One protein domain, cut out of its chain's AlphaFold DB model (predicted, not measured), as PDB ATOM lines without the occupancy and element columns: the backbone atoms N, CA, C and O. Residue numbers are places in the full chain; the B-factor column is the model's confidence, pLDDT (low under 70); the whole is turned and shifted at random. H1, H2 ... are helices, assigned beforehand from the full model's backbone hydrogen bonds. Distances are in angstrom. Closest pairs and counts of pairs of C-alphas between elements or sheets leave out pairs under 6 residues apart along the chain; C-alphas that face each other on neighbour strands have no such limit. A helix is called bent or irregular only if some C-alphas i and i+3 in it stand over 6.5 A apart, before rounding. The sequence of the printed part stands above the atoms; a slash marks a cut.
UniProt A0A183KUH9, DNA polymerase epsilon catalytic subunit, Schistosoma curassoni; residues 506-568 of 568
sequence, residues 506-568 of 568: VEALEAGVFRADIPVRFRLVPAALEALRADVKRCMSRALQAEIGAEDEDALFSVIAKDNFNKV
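Overview. This is residues 506 to 568 of the 568 residues of the protein "DNA polymerase epsilon catalytic subunit" of Schistosoma curassoni (UniProt A0A183KUH9). A long helix bent into an L, H1, has two short helices, H2 and H3, folded back beside its second arm, H1b, and a long tail without a named element, residues 506 to 525, before its first arm, H1a. In the head, the short helix H2 packs across H1b, and the shorter H3 lies near the first residue of that arm; residues 506 to 532, the tail together with residues 526 to 532 of H1, stick out from this body. The printed part has 63 residues with three named helices, in the order H1, H2, H3, and no named strand; the class is all helix, with 35 residues in named elements. The whole is extended, with a radius of gyration of the C-alphas of 16.9 A and an elongated outline of 45 by 28 by 24 A.

Along the chain. H1, residues 526 to 548, is by its hydrogen bonds one helix, but it is bent: C-alphas 534 and 537 are 7.6 A apart. Its arm H1a, residues 526 to 534, begins with C-alpha 526 at (13.210, -39.917, -53.509) and measures 12.5 A from first to last C-alpha. Its arm H1b, residues 537 to 548, measures 15.7 A and ends with C-alpha 548 at (1.020, -31.418, -26.609). H2, residues 553 to 559, measures 10.6 A. H3, residues 562 to 566, measures 7.0 A and ends with C-alpha 566 at (1.341, -26.022, -50.088).

Arrangement. The lines of H1a and H1b stand at a steep tilt of 63 degrees. H1b touches H2 with residues 540 to 544 alone; the closest C-alphas, those of Ser 541 and Leu 556, are 6.3 A apart. The lines of H1b and H2 are about perpendicular, at 90 degrees. H1b and H3 are close but not clearly touching, the closest C-alphas being those of Lys 537 and Phe 565 at 7.3 A. H2 and H3 meet only through their link. H1a is apart from H2 and from H3. In H1a and H1b every O i to N i+4 pair is within hydrogen-bond range; in H2 it is 2 of 3, and in H3 0 of 1, beside 2 of 2 O i to N i+3 pairs.

Size, cuts and confidence. The two C-alphas farthest apart, those of Gly 512 and Asp 552, are 45.0 A apart. Residues 506 to 532, of which 526 to 532 belong to H1, stand free; the body without them has 36 residues and spans 28 by 17 by 10 A. The links H1 to H2 and H2 to H3 are tight, with 4 and 2 residues. The printed part has no cut and ends at Val 568, the chain's last residue. The mean pLDDT of the printed part is 82.9, and residues 552 to 560 and 562 to 568 are under 70.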
ATOM      1  N   VAL A 506      19.772 -56.064 -32.313       94.94
ATOM      2  CA  VAL A 506      20.942 -55.171 -32.260       94.94
ATOM      3  C   VAL A 506      21.689 -55.230 -33.584       94.94
ATOM      4  O   VAL A 506      22.121 -56.299 -34.008       94.94
ATOM      5  N   GLU A 507      21.887 -54.067 -34.208       95.00
ATOM      6  CA  GLU A 507      22.628 -53.925 -35.463       95.00
ATOM      7  C   GLU A 507      23.653 -52.792 -35.373       95.00
ATOM      8  O   GLU A 507      23.340 -51.676 -34.958       95.00
ATOM      9  N   ALA A 508      24.879 -53.069 -35.816       94.19
ATOM     10  CA  ALA A 508      25.900 -52.060 -36.078       94.19
ATOM     11  C   ALA A 508      26.006 -51.863 -37.597       94.19
ATOM     12  O   ALA A 508      26.749 -52.574 -38.270       94.19
ATOM     13  N   LEU A 509      25.209 -50.934 -38.135       95.38
ATOM     14  CA  LEU A 509      25.090 -50.708 -39.583       95.38
ATOM     15  C   LEU A 509      26.362 -50.109 -40.189       95.38
ATOM     16  O   LEU A 509      26.802 -50.519 -41.260       95.38
ATOM     17  N   GLU A 510      26.949 -49.139 -39.493       92.44
ATOM     18  CA  GLU A 510      28.153 -48.441 -39.925       92.44
ATOM     19  C   GLU A 510      29.058 -48.166 -38.721       92.44
ATOM     20  O   GLU A 510      28.591 -47.888 -37.615       92.44
ATOM     21  N   ALA A 511      30.368 -48.227 -38.947       94.56
ATOM     22  CA  ALA A 511      31.387 -47.858 -37.975       94.56
ATOM     23  C   ALA A 511      32.265 -46.753 -38.566       94.56
ATOM     24  O   ALA A 511      32.594 -46.778 -39.752       94.56
ATOM     25  N   GLY A 512      32.668 -45.783 -37.746       93.19
ATOM     26  CA  GLY A 512      33.509 -44.681 -38.200       93.19
ATOM     27  C   GLY A 512      33.421 -43.450 -37.310       93.19
ATOM     28  O   GLY A 512      32.753 -43.448 -36.277       93.19
ATOM     29  N   VAL A 513      34.115 -42.391 -37.728       93.56
ATOM     30  CA  VAL A 513      34.056 -41.081 -37.074       93.56
ATOM     31  C   VAL A 513      33.006 -40.237 -37.784       93.56
ATOM     32  O   VAL A 513      33.249 -39.711 -38.868       93.56
ATOM     33  N   PHE A 514      31.846 -40.090 -37.152       94.25
ATOM     34  CA  PHE A 514      30.780 -39.210 -37.617       94.25
ATOM     35  C   PHE A 514      30.772 -37.952 -36.753       94.25
ATOM     36  O   PHE A 514      30.596 -38.026 -35.536       94.25
ATOM     37  N   ARG A 515      31.003 -36.793 -37.371       94.69
ATOM     38  CA  ARG A 515      31.015 -35.496 -36.688       94.69
ATOM     39  C   ARG A 515      30.240 -34.463 -37.487       94.69
ATOM     40  O   ARG A 515      30.225 -34.512 -38.712       94.69
ATOM     41  N   ALA A 516      29.658 -33.496 -36.784       94.75
ATOM     42  CA  ALA A 516      28.895 -32.411 -37.397       94.75
ATOM     43  C   ALA A 516      29.731 -31.535 -38.354       94.75
ATOM     44  O   ALA A 516      29.177 -30.923 -39.260       94.75
ATOM     45  N   ASP A 517      31.053 -31.482 -38.171       95.88
ATOM     46  CA  ASP A 517      31.995 -30.710 -38.988       95.88
ATOM     47  C   ASP A 517      32.672 -31.523 -40.104       95.88
ATOM     48  O   ASP A 517      33.488 -30.982 -40.850       95.88
ATOM     49  N   ILE A 518      32.332 -32.809 -40.252       94.50
ATOM     50  CA  ILE A 518      32.836 -33.663 -41.331       94.50
ATOM     51  C   ILE A 518      31.676 -33.949 -42.293       94.50
ATOM     52  O   ILE A 518      30.689 -34.563 -41.885       94.50
ATOM     53  N   PRO A 519      31.755 -33.531 -43.571       94.00
ATOM     54  CA  PRO A 519      30.678 -33.772 -44.520       94.00
ATOM     55  C   PRO A 519      30.505 -35.274 -44.773       94.00
ATOM     56  O   PRO A 519      31.461 -35.981 -45.096       94.00
ATOM     57  N   VAL A 520      29.261 -35.744 -44.679       93.88
ATOM     58  CA  VAL A 520      28.871 -37.133 -44.945       93.88
ATOM     59  C   VAL A 520      28.043 -37.188 -46.221       93.88
ATOM     60  O   VAL A 520      27.198 -36.330 -46.482       93.88
ATOM     61  N   ARG A 521      28.282 -38.208 -47.044       93.50
ATOM     62  CA  ARG A 521      27.525 -38.413 -48.277       93.50
ATOM     63  C   ARG A 521      26.234 -39.169 -47.979       93.50
ATOM     64  O   ARG A 521      26.270 -40.355 -47.683       93.50
ATOM     65  N   PHE A 522      25.098 -38.511 -48.176       94.25
ATOM     66  CA  PHE A 522      23.789 -39.151 -48.084       94.25
ATOM     67  C   PHE A 522      23.319 -39.646 -49.451       94.25
ATOM     68  O   PHE A 522      23.386 -38.928 -50.451       94.25
ATOM     69  N   ARG A 523      22.798 -40.875 -49.493       94.31
ATOM     70  CA  ARG A 523      22.033 -41.390 -50.632       94.31
ATOM     71  C   ARG A 523      20.557 -41.404 -50.256       94.31
ATOM     72  O   ARG A 523      20.062 -42.374 -49.696       94.31
ATOM     73  N   LEU A 524      19.870 -40.311 -50.559       94.44
ATOM     74  CA  LEU A 524      18.443 -40.183 -50.281       94.44
ATOM     75  C   LEU A 524      17.620 -41.032 -51.257       94.44
ATOM     76  O   LEU A 524      17.983 -41.174 -52.426       94.44
ATOM     77  N   VAL A 525      16.503 -41.577 -50.775       96.06
ATOM     78  CA  VAL A 525      15.538 -42.341 -51.579       96.06
ATOM     79  C   VAL A 525      14.359 -41.419 -51.917       96.06
ATOM     80  O   VAL A 525      13.548 -41.150 -51.031       96.06
ATOM     81  N   PRO A 526      14.221 -40.927 -53.167       94.50
ATOM     82  CA  PRO A 526      13.210 -39.917 -53.509       94.50
ATOM     83  C   PRO A 526      11.773 -40.351 -53.208       94.50
ATOM     84  O   PRO A 526      10.980 -39.558 -52.714       94.50
ATOM     85  N   ALA A 527      11.455 -41.630 -53.429       95.69
ATOM     86  CA  ALA A 527      10.133 -42.179 -53.134       95.69
ATOM     87  C   ALA A 527       9.764 -42.077 -51.642       95.69
ATOM     88  O   ALA A 527       8.612 -41.807 -51.314       95.69
ATOM     89  N   ALA A 528      10.737 -42.242 -50.737       94.00
ATOM     90  CA  ALA A 528      10.509 -42.092 -49.302       94.00
ATOM     91  C   ALA A 528      10.259 -40.624 -48.922       94.00
ATOM     92  O   ALA A 528       9.386 -40.344 -48.107       94.00
ATOM     93  N   LEU A 529      10.975 -39.681 -49.547       91.31
ATOM     94  CA  LEU A 529      10.772 -38.245 -49.317       91.31
ATOM     95  C   LEU A 529       9.380 -37.787 -49.765       91.31
ATOM     96  O   LEU A 529       8.721 -37.037 -49.051       91.31
ATOM     97  N   GLU A 530       8.916 -38.269 -50.916       90.75
ATOM     98  CA  GLU A 530       7.571 -37.975 -51.417       90.75
ATOM     99  C   GLU A 530       6.475 -38.542 -50.508       90.75
ATOM    100  O   GLU A 530       5.506 -37.847 -50.200       90.75
ATOM    101  N   ALA A 531       6.659 -39.767 -50.003       92.94
ATOM    102  CA  ALA A 531       5.746 -40.357 -49.029       92.94
ATOM    103  C   ALA A 531       5.680 -39.533 -47.729       92.94
ATOM    104  O   ALA A 531       4.587 -39.223 -47.256       92.94
ATOM    105  N   LEU A 532       6.831 -39.113 -47.189       91.00
ATOM    106  CA  LEU A 532       6.893 -38.257 -45.997       91.00
ATOM    107  C   LEU A 532       6.239 -36.891 -46.233       91.00
ATOM    108  O   LEU A 532       5.534 -36.388 -45.359       91.00
ATOM    109  N   ARG A 533       6.434 -36.299 -47.418       84.75
ATOM    110  CA  ARG A 533       5.829 -35.014 -47.788       84.75
ATOM    111  C   ARG A 533       4.308 -35.101 -47.829       84.75
ATOM    112  O   ARG A 533       3.639 -34.244 -47.259       84.75
ATOM    113  N   ALA A 534       3.764 -36.130 -48.476       87.06
ATOM    114  CA  ALA A 534       2.320 -36.336 -48.556       87.06
ATOM    115  C   ALA A 534       1.684 -36.536 -47.167       87.06
ATOM    116  O   ALA A 534       0.547 -36.124 -46.938       87.06
ATOM    117  N   ASP A 535       2.428 -37.131 -46.232       89.81
ATOM    118  CA  ASP A 535       1.936 -37.494 -44.903       89.81
ATOM    119  C   ASP A 535       2.186 -36.428 -43.817       89.81
ATOM    120  O   ASP A 535       1.721 -36.552 -42.681       89.81
ATOM    121  N   VAL A 536       2.889 -35.340 -44.152       85.00
ATOM    122  CA  VAL A 536       3.382 -34.357 -43.175       85.00
ATOM    123  C   VAL A 536       2.263 -33.727 -42.339       85.00
ATOM    124  O   VAL A 536       2.413 -33.553 -41.129       85.00
ATOM    125  N   LYS A 537       1.100 -33.445 -42.947       81.31
ATOM    126  CA  LYS A 537      -0.049 -32.853 -42.246       81.31
ATOM    127  C   LYS A 537      -0.591 -33.800 -41.173       81.31
ATOM    128  O   LYS A 537      -0.859 -33.365 -40.053       81.31
ATOM    129  N   ARG A 538      -0.724 -35.093 -41.496       86.69
ATOM    130  CA  ARG A 538      -1.200 -36.119 -40.557       86.69
ATOM    131  C   ARG A 538      -0.202 -36.307 -39.419       86.69
ATOM    132  O   ARG A 538      -0.611 -36.307 -38.261       86.69
ATOM    133  N   CYS A 539       1.087 -36.425 -39.742       86.50
ATOM    134  CA  CYS A 539       2.152 -36.579 -38.752       86.50
ATOM    135  C   CYS A 539       2.184 -35.412 -37.763       86.50
ATOM    136  O   CYS A 539       2.218 -35.640 -36.558       86.50
ATOM    137  N   MET A 540       2.095 -34.174 -38.255       81.81
ATOM    138  CA  MET A 540       2.129 -32.997 -37.389       81.81
ATOM    139  C   MET A 540       0.872 -32.843 -36.544       81.81
ATOM    140  O   MET A 540       0.980 -32.576 -35.353       81.81
ATOM    141  N   SER A 541      -0.305 -33.103 -37.115       81.31
ATOM    142  CA  SER A 541      -1.555 -33.087 -36.345       81.31
ATOM    143  C   SER A 541      -1.512 -34.116 -35.212       81.31
ATOM    144  O   SER A 541      -1.841 -33.802 -34.072       81.31
ATOM    145  N   ARG A 542      -1.027 -35.332 -35.502       85.12
ATOM    146  CA  ARG A 542      -0.881 -36.388 -34.496       85.12
ATOM    147  C   ARG A 542       0.151 -36.034 -33.428       85.12
ATOM    148  O   ARG A 542      -0.110 -36.313 -32.266       85.12
ATOM    149  N   ALA A 543       1.292 -35.452 -33.798       85.75
ATOM    150  CA  ALA A 543       2.301 -35.025 -32.830       85.75
ATOM    151  C   ALA A 543       1.731 -33.960 -31.882       85.75
ATOM    152  O   ALA A 543       1.832 -34.101 -30.672       85.75
ATOM    153  N   LEU A 544       1.020 -32.955 -32.402       83.00
ATOM    154  CA  LEU A 544       0.401 -31.918 -31.569       83.00
ATOM    155  C   LEU A 544      -0.687 -32.473 -30.639       83.00
ATOM    156  O   LEU A 544      -0.741 -32.105 -29.467       83.00
ATOM    157  N   GLN A 545      -1.514 -33.396 -31.127       84.62
ATOM    158  CA  GLN A 545      -2.545 -34.038 -30.313       84.62
ATOM    159  C   GLN A 545      -1.949 -34.960 -29.245       84.62
ATOM    160  O   GLN A 545      -2.361 -34.914 -28.091       84.62
ATOM    161  N   ALA A 546      -0.982 -35.799 -29.616       86.12
ATOM    162  CA  ALA A 546      -0.446 -36.827 -28.728       86.12
ATOM    163  C   ALA A 546       0.625 -36.300 -27.763       86.12
ATOM    164  O   ALA A 546       0.700 -36.774 -26.634       86.12
ATOM    165  N   GLU A 547       1.460 -35.353 -28.196       84.44
ATOM    166  CA  GLU A 547       2.600 -34.854 -27.413       84.44
ATOM    167  C   GLU A 547       2.262 -33.569 -26.649       84.44
ATOM    168  O   GLU A 547       2.807 -33.344 -25.571       84.44
ATOM    169  N   ILE A 548       1.364 -32.732 -27.186       80.25
ATOM    170  CA  ILE A 548       1.020 -31.418 -26.609       80.25
ATOM    171  C   ILE A 548      -0.426 -31.381 -26.083       80.25
ATOM    172  O   ILE A 548      -0.768 -30.508 -25.289       80.25
ATOM    173  N   GLY A 549      -1.282 -32.331 -26.476       78.94
ATOM    174  CA  GLY A 549      -2.695 -32.342 -26.080       78.94
ATOM    175  C   GLY A 549      -3.518 -31.240 -26.751       78.94
ATOM    176  O   GLY A 549      -4.571 -30.861 -26.244       78.94
ATOM    177  N   ALA A 550      -3.036 -30.684 -27.866       76.75
ATOM    178  CA  ALA A 550      -3.769 -29.667 -28.606       76.75
ATOM    179  C   ALA A 550      -4.884 -30.325 -29.435       76.75
ATOM    180  O   ALA A 550      -4.606 -31.084 -30.363       76.75
ATOM    181  N   GLU A 551      -6.141 -30.037 -29.098       70.12
ATOM    182  CA  GLU A 551      -7.320 -30.601 -29.777       70.12
ATOM    183  C   GLU A 551      -7.760 -29.796 -31.015       70.12
ATOM    184  O   GLU A 551      -8.509 -30.310 -31.844       70.12
ATOM    185  N   ASP A 552      -7.278 -28.557 -31.167       67.81
ATOM    186  CA  ASP A 552      -7.700 -27.623 -32.218       67.81
ATOM    187  C   ASP A 552      -6.745 -27.614 -33.432       67.81
ATOM    188  O   ASP A 552      -5.517 -27.623 -33.285       67.81
ATOM    189  N   GLU A 553      -7.302 -27.540 -34.645       64.31
ATOM    190  CA  GLU A 553      -6.540 -27.358 -35.888       64.31
ATOM    191  C   GLU A 553      -5.795 -26.012 -35.917       64.31
ATOM    192  O   GLU A 553      -4.754 -25.903 -36.571       64.31
ATOM    193  N   ASP A 554      -6.253 -25.001 -35.177       67.62
ATOM    194  CA  ASP A 554      -5.575 -23.701 -35.096       67.62
ATOM    195  C   ASP A 554      -4.177 -23.799 -34.455       67.62
ATOM    196  O   ASP A 554      -3.254 -23.070 -34.837       67.62
ATOM    197  N   ALA A 555      -3.958 -24.774 -33.562       66.00
ATOM    198  CA  ALA A 555      -2.636 -25.056 -33.005       66.00
ATOM    199  C   ALA A 555      -1.659 -25.558 -34.088       66.00
ATOM    200  O   ALA A 555      -0.489 -25.172 -34.088       66.00
ATOM    201  N   LEU A 556      -2.137 -26.329 -35.073       63.19
ATOM    202  CA  LEU A 556      -1.332 -26.798 -36.208       63.19
ATOM    203  C   LEU A 556      -0.837 -25.635 -37.074       63.19
ATOM    204  O   LEU A 556       0.333 -25.601 -37.465       63.19
ATOM    205  N   PHE A 557      -1.709 -24.662 -37.335       65.25
ATOM    206  CA  PHE A 557      -1.383 -23.499 -38.161       65.25
ATOM    207  C   PHE A 557      -0.587 -22.416 -37.424       65.25
ATOM    208  O   PHE A 557       0.022 -21.568 -38.079       65.25
ATOM    209  N   SER A 558      -0.534 -22.469 -36.090       69.62
ATOM    210  CA  SER A 558       0.362 -21.626 -35.288       69.62
ATOM    211  C   SER A 558       1.835 -22.058 -35.367       69.62
ATOM    212  O   SER A 558       2.724 -21.217 -35.237       69.62
ATOM    213  N   VAL A 559       2.103 -23.346 -35.628       68.50
ATOM    214  CA  VAL A 559       3.463 -23.914 -35.715       68.50
ATOM    215  C   VAL A 559       3.979 -23.922 -37.155       68.50
ATOM    216  O   VAL A 559       5.139 -23.597 -37.405       68.50
ATOM    217  N   ILE A 560       3.127 -24.267 -38.126       66.56
ATOM    218  CA  ILE A 560       3.475 -24.257 -39.550       66.56
ATOM    219  C   ILE A 560       2.380 -23.517 -40.315       66.56
ATOM    220  O   ILE A 560       1.234 -23.957 -40.368       66.56
ATOM    221  N   ALA A 561       2.748 -22.409 -40.962       71.06
ATOM    222  CA  ALA A 561       1.821 -21.658 -41.802       71.06
ATOM    223  C   ALA A 561       1.181 -22.569 -42.864       71.06
ATOM    224  O   ALA A 561       1.874 -23.353 -43.516       71.06
ATOM    225  N   LYS A 562      -0.131 -22.427 -43.084       66.94
ATOM    226  CA  LYS A 562      -0.909 -23.218 -44.058       66.94
ATOM    227  C   LYS A 562      -0.272 -23.242 -45.452       66.94
ATOM    228  O   LYS A 562      -0.283 -24.269 -46.125       66.94
ATOM    229  N   ASP A 563       0.354 -22.137 -45.842       67.75
ATOM    230  CA  ASP A 563       1.044 -21.992 -47.121       67.75
ATOM    231  C   ASP A 563       2.312 -22.842 -47.220       67.75
ATOM    232  O   ASP A 563       2.683 -23.222 -48.319       67.75
ATOM    233  N   ASN A 564       2.963 -23.194 -46.111       68.00
ATOM    234  CA  ASN A 564       4.149 -24.055 -46.119       68.00
ATOM    235  C   ASN A 564       3.806 -25.534 -46.346       68.00
ATOM    236  O   ASN A 564       4.658 -26.279 -46.814       68.00
ATOM    237  N   PHE A 565       2.562 -25.954 -46.085       64.69
ATOM    238  CA  PHE A 565       2.071 -27.270 -46.515       64.69
ATOM    239  C   PHE A 565       1.827 -27.328 -48.030       64.69
ATOM    240  O   PHE A 565       1.841 -28.409 -48.612       64.69
ATOM    241  N   ASN A 566       1.615 -26.165 -48.657       59.94
ATOM    242  CA  ASN A 566       1.341 -26.022 -50.088       59.94
ATOM    243  C   ASN A 566       2.550 -25.499 -50.889       59.94
ATOM    244  O   ASN A 566       2.537 -25.585 -52.114       59.94
ATOM    245  N   LYS A 567       3.584 -24.955 -50.225       58.44
ATOM    246  CA  LYS A 567       4.887 -24.606 -50.811       58.44
ATOM    247  C   LYS A 567       5.689 -25.883 -50.990       58.44
ATOM    248  O   LYS A 567       6.525 -26.249 -50.165       58.44
ATOM    249  N   VAL A 568       5.371 -26.546 -52.085       47.12
ATOM    250  CA  VAL A 568       6.185 -27.568 -52.724       47.12
ATOM    251  C   VAL A 568       6.781 -26.955 -53.975       47.12
ATOM    252  O   VAL A 568       5.986 -26.427 -54.786       47.12
TER     253      VAL A 568